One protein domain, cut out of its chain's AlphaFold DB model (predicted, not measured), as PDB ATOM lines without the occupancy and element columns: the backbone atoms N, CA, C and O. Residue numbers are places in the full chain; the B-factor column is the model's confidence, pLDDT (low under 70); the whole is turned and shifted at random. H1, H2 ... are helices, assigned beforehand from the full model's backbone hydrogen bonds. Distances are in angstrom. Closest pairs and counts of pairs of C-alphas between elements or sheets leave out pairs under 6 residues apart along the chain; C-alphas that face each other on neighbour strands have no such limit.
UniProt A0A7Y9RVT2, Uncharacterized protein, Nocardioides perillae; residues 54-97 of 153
ATOM      1  N   GLU A  54      34.753  96.423 119.660       75.50
ATOM      2  CA  GLU A  54      35.129  97.742 120.173       75.50
ATOM      3  C   GLU A  54      36.649  97.915 120.394       75.50
ATOM      4  O   GLU A  54      37.170  99.026 120.244       75.50
ATOM      5  N   CYS A  55      37.419  96.838 120.601       81.94
ATOM      6  CA  CYS A  55      38.887  96.910 120.659       81.94
ATOM      7  C   CYS A  55      39.551  97.218 119.308       81.94
ATOM      8  O   CYS A  55      40.708  97.644 119.295       81.94
ATOM      9  N   ALA A  56      38.863  97.043 118.173       80.44
ATOM     10  CA  ALA A  56      39.420  97.366 116.853       80.44
ATOM     11  C   ALA A  56      39.605  98.884 116.637       80.44
ATOM     12  O   ALA A  56      40.453  99.313 115.844       80.44
ATOM     13  N   TRP A  57      38.842  99.698 117.372       84.25
ATOM     14  CA  TRP A  57      38.779 101.152 117.196       84.25
ATOM     15  C   TRP A  57      39.408 101.941 118.349       84.25
ATOM     16  O   TRP A  57      39.758 103.102 118.161       84.25
ATOM     17  N   CYS A  58      39.625 101.317 119.511       87.81
ATOM     18  CA  CYS A  58      40.278 101.954 120.652       87.81
ATOM     19  C   CYS A  58      41.786 102.206 120.388       87.81
ATOM     20  O   CYS A  58      42.536 101.247 120.161       87.81
ATOM     21  N   PRO A  59      42.281 103.461 120.470       87.31
ATOM     22  CA  PRO A  59      43.701 103.778 120.273       87.31
ATOM     23  C   PRO A  59      44.628 103.082 121.276       87.31
ATOM     24  O   PRO A  59      45.725 102.659 120.914       87.31
ATOM     25  N   VAL A  60      44.165 102.898 122.516       88.38
ATOM     26  CA  VAL A  60      44.914 102.206 123.575       88.38
ATOM     27  C   VAL A  60      45.079 100.725 123.233       88.38
ATOM     28  O   VAL A  60      46.192 100.201 123.262       88.38
ATOM     29  N   CYS A  61      43.998 100.053 122.822       86.44
ATOM     30  CA  CYS A  61      44.047  98.648 122.410       86.44
ATOM     31  C   CYS A  61      44.924  98.450 121.165       86.44
ATOM     32  O   CYS A  61      45.677  97.477 121.087       86.44
ATOM     33  N   ARG A  62      44.882  99.395 120.214       86.00
ATOM     34  CA  ARG A  62      45.761  99.404 119.037       86.00
ATOM     35  C   ARG A  62      47.236  99.516 119.434       86.00
ATOM     36  O   ARG A  62      48.044  98.727 118.948       86.00
ATOM     37  N   GLY A  63      47.570 100.435 120.339       87.12
ATOM     38  CA  GLY A  63      48.926 100.594 120.869       87.12
ATOM     39  C   GLY A  63      49.408  99.353 121.623       87.12
ATOM     40  O   GLY A  63      50.501  98.858 121.362       87.12
ATOM     41  N   ALA A  64      48.566  98.775 122.481       85.50
ATOM     42  CA  ALA A  64      48.894  97.557 123.222       85.50
ATOM     43  C   ALA A  64      49.117  96.348 122.297       85.50
ATOM     44  O   ALA A  64      50.009  95.535 122.541       85.50
ATOM     45  N   ARG A  65      48.334  96.221 121.217       84.62
ATOM     46  CA  ARG A  65      48.516  95.166 120.208       84.62
ATOM     47  C   ARG A  65      49.811  95.352 119.420       84.62
ATOM     48  O   ARG A  65      50.493  94.364 119.171       84.62
ATOM     49  N   TRP A  66      50.163  96.588 119.070       86.56
ATOM     50  CA  TRP A  66      51.446  96.896 118.437       86.56
ATOM     51  C   TRP A  66      52.619  96.555 119.362       86.56
ATOM     52  O   TRP A  66      53.511  95.811 118.967       86.56
ATOM     53  N   LEU A  67      52.560  96.986 120.625       85.31
ATOM     54  CA  LEU A  67      53.611  96.726 121.606       85.31
ATOM     55  C   LEU A  67      53.811  95.222 121.844       85.31
ATOM     56  O   LEU A  67      54.941  94.745 121.843       85.31
ATOM     57  N   ARG A  68      52.727  94.443 121.964       83.00
ATOM     58  CA  ARG A  68      52.805  92.975 122.090       83.00
ATOM     59  C   ARG A  68      53.294  92.275 120.817       83.00
ATOM     60  O   ARG A  68      53.805  91.165 120.916       83.00
ATOM     61  N   GLY A  69      53.143  92.904 119.652       84.31
ATOM     62  CA  GLY A  69      53.629  92.392 118.369       84.31
ATOM     63  C   GLY A  69      55.125  92.616 118.122       84.31
ATOM     64  O   GLY A  69      55.673  92.000 117.215       84.31
ATOM     65  N   THR A  70      55.792  93.469 118.907       89.81
ATOM     66  CA  THR A  70      57.252  93.668 118.809       89.81
ATOM     67  C   THR A  70      58.022  92.473 119.377       89.81
ATOM     68  O   THR A  70      57.544  91.827 120.317       89.81
ATOM     69  N   SER A  71      59.208  92.180 118.831       87.81
ATOM     70  CA  SER A  71      60.093  91.138 119.369       87.81
ATOM     71  C   SER A  71      60.627  91.539 120.756       87.81
ATOM     72  O   SER A  71      60.682  92.736 121.059       87.81
ATOM     73  N   PRO A  72      60.983  90.580 121.629       82.00
ATOM     74  CA  PRO A  72      61.519  90.894 122.954       82.00
ATOM     75  C   PRO A  72      62.797  91.748 122.897       82.00
ATOM     76  O   PRO A  72      62.936  92.662 123.703       82.00
ATOM     77  N   GLU A  73      63.648  91.557 121.892       86.62
ATOM     78  CA  GLU A  73      64.868  92.346 121.667       86.62
ATOM     79  C   GLU A  73      64.530  93.807 121.337       86.62
ATOM     80  O   GLU A  73      65.101  94.744 121.891       86.62
ATOM     81  N   VAL A  74      63.525  94.033 120.482       89.88
ATOM     82  CA  VAL A  74      63.053  95.388 120.155       89.88
ATOM     83  C   VAL A  74      62.481  96.079 121.393       89.88
ATOM     84  O   VAL A  74      62.667  97.282 121.568       89.88
ATOM     85  N   ARG A  75      61.816  95.339 122.287       87.12
ATOM     86  CA  ARG A  75      61.317  95.904 123.548       87.12
ATOM     87  C   ARG A  75      62.456  96.336 124.459       87.12
ATOM     88  O   ARG A  75      62.343  97.404 125.046       87.12
ATOM     89  N   GLU A  76      63.534  95.563 124.555       88.56
ATOM     90  CA  GLU A  76      64.720  95.948 125.330       88.56
ATOM     91  C   GLU A  76      65.353  97.232 124.787       88.56
ATOM     92  O   GLU A  76      65.598  98.173 125.540       88.56
ATOM     93  N   HIS A  77      65.516  97.349 123.469       91.12
ATOM     94  CA  HIS A  77      66.016  98.591 122.879       91.12
ATOM     95  C   HIS A  77      65.079  99.781 123.133       91.12
ATOM     96  O   HIS A  77      65.540 100.891 123.411       91.12
ATOM     97  N   LEU A  78      63.764  99.560 123.098       90.94
ATOM     98  CA  LEU A  78      62.774 100.589 123.408       90.94
ATOM     99  C   LEU A  78      62.807 101.014 124.879       90.94
ATOM    100  O   LEU A  78      62.655 102.204 125.150       90.94
ATOM    101  N   THR A  79      63.019 100.101 125.832       89.75
ATOM    102  CA  THR A  79      63.132 100.472 127.252       89.75
ATOM    103  C   THR A  79      64.404 101.268 127.517       89.75
ATOM    104  O   THR A  79      64.345 102.278 128.220       89.75
ATOM    105  N   THR A  80      65.532 100.893 126.905       91.31
ATOM    106  CA  THR A  80      66.772 101.678 126.973       91.31
ATOM    107  C   THR A  80      66.580 103.074 126.380       91.31
ATOM    108  O   THR A  80      66.936 104.067 127.017       91.31
ATOM    109  N   ALA A  81      65.965 103.176 125.199       89.69
ATOM    110  CA  ALA A  81      65.679 104.458 124.562       89.69
ATOM    111  C   ALA A  81      64.721 105.318 125.403       89.69
ATOM    112  O   ALA A  81      64.951 106.515 125.578       89.69
ATOM    113  N   ALA A  82      63.679 104.714 125.980       91.06
ATOM    114  CA  ALA A  82      62.740 105.395 126.866       91.06
ATOM    115  C   ALA A  82      63.430 105.922 128.134       91.06
ATOM    116  O   ALA A  82      63.158 107.046 128.555       91.06
ATOM    117  N   ALA A  83      64.357 105.154 128.714       91.69
ATOM    118  CA  ALA A  83      65.140 105.589 129.866       91.69
ATOM    119  C   ALA A  83      66.033 106.793 129.523       91.69
ATOM    120  O   ALA A  83      66.046 107.772 130.270       91.69
ATOM    121  N   ALA A  84      66.725 106.757 128.381       92.81
ATOM    122  CA  ALA A  84      67.543 107.875 127.910       92.81
ATOM    123  C   ALA A  84      66.694 109.132 127.642       92.81
ATOM    124  O   ALA A  84      67.069 110.235 128.041       92.81
ATOM    125  N   LEU A  85      65.513 108.967 127.039       92.81
ATOM    126  CA  LEU A  85      64.576 110.065 126.803       92.81
ATOM    127  C   LEU A  85      64.059 110.669 128.114       92.81
ATOM    128  O   LEU A  85      64.018 111.889 128.243       92.81
ATOM    129  N   ALA A  86      63.692 109.842 129.096       93.25
ATOM    130  CA  ALA A  86      63.242 110.316 130.402       93.25
ATOM    131  C   ALA A  86      64.339 111.127 131.109       93.25
ATOM    132  O   ALA A  86      64.068 112.202 131.639       93.25
ATOM    133  N   GLN A  87      65.587 110.655 131.057       89.38
ATOM    134  CA  GLN A  87      66.744 111.375 131.595       89.38
ATOM    135  C   GLN A  87      66.979 112.711 130.873       89.38
ATOM    136  O   GLN A  87      67.240 113.728 131.512       89.38
ATOM    137  N   ALA A  88      66.838 112.746 129.547       90.19
ATOM    138  CA  ALA A  88      66.941 113.985 128.781       90.19
ATOM    139  C   ALA A  88      65.803 114.965 129.117       90.19
ATOM    140  O   ALA A  88      66.040 116.165 129.251       90.19
ATOM    141  N   ALA A  89      64.581 114.466 129.306       91.56
ATOM    142  CA  ALA A  89      63.429 115.280 129.673       91.56
ATOM    143  C   ALA A  89      63.597 115.919 131.059       91.56
ATOM    144  O   ALA A  89      63.312 117.107 131.215       91.56
ATOM    145  N   THR A  90      64.109 115.186 132.056       91.19
ATOM    146  CA  THR A  90      64.389 115.771 133.379       91.19
ATOM    147  C   THR A  90      65.491 116.825 133.309       91.19
ATOM    148  O   THR A  90      65.345 117.897 133.898       91.19
ATOM    149  N   ALA A  91      66.552 116.576 132.535       86.12
ATOM    150  CA  ALA A  91      67.612 117.551 132.298       86.12
ATOM    151  C   ALA A  91      67.086 118.817 131.599       86.12
ATOM    152  O   ALA A  91      67.443 119.927 131.990       86.12
ATOM    153  N   PHE A  92      66.204 118.668 130.610       89.06
ATOM    154  CA  PHE A  92      65.581 119.781 129.897       89.06
ATOM    155  C   PHE A  92      64.635 120.593 130.790       89.06
ATOM    156  O   PHE A  92      64.710 121.816 130.834       89.06
ATOM    157  N   LEU A  93      63.777 119.949 131.581       88.50
ATOM    158  CA  LEU A  93      62.899 120.665 132.515       88.50
ATOM    159  C   LEU A  93      63.700 121.439 133.574       88.50
ATOM    160  O   LEU A  93      63.322 122.549 133.950       88.50
ATOM    161  N   ALA A  94      64.850 120.905 133.995       82.06
ATOM    162  CA  ALA A  94      65.764 121.595 134.900       82.06
ATOM    163  C   ALA A  94      66.420 122.847 134.281       82.06
ATOM    164  O   ALA A  94      66.872 123.720 135.026       82.06
ATOM    165  N   THR A  95      66.489 122.964 132.949       77.56
ATOM    166  CA  THR A  95      66.968 124.182 132.274       77.56
ATOM    167  C   THR A  95      65.843 125.171 131.989       77.56
ATOM    168  O   THR A  95      66.065 126.367 132.144       77.56
ATOM    169  N   VAL A  96      64.636 124.700 131.662       74.44
ATOM    170  CA  VAL A  96      63.458 125.555 131.418       74.44
ATOM    171  C   VAL A  96      63.015 126.303 132.682       74.44
ATOM    172  O   VAL A  96      62.582 127.443 132.588       74.44
ATOM    173  N   GLY A  97      63.191 125.719 133.874       60.06
ATOM    174  CA  GLY A  97      62.916 126.395 135.152       60.06
ATOM    175  C   GLY A  97      63.939 127.466 135.559       60.06
ATOM    176  O   GLY A  97      63.780 128.097 136.604       60.06
TER     177      GLY A  97
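Overview. This is residues 54 to 97 of the 153 residues of an uncharacterized protein of Nocardioides perillae (UniProt A0A7Y9RVT2). One long helix, H2, and a shorter one, H1, meet near their ends as an open V, with a tight link at the corner. Residues 79 to 97, of which 79 to 96 belong to H2, stick out as the longer arm. The printed part has 44 residues with two named helices, H1 then H2, and no named strand; the class is all helix. It is extended, with a radius of gyration of the C-alphas of 14.9 A, and flat, spanning 43 by 26 by 5 A.

Along the chain. H2, residues 72 to 96, is 35.7 A long from C-alpha 72 at (61.519, 90.894, 122.954) to C-alpha 96 at (63.458, 125.555, 131.418). H1, residues 59 to 69, begins with C-alpha 59 at (43.701, 103.778, 120.273) and is 15.2 A long.

Arrangement. H1 and H2 are close but not clearly touching; their closest C-alphas, those of Leu 67 and Arg 75, are 8.0 A apart. They run opposite ways at a steep tilt of 51 degrees. In H1 and H2 every O i to N i+4 pair is within hydrogen-bond range.

Size, cuts and confidence. The C-alphas of Glu 54 and Thr 95, the two farthest apart, are 43.1 A apart. The printed part has no cut. Mean pLDDT of the printed part is 86.4; residue 97 is under 70.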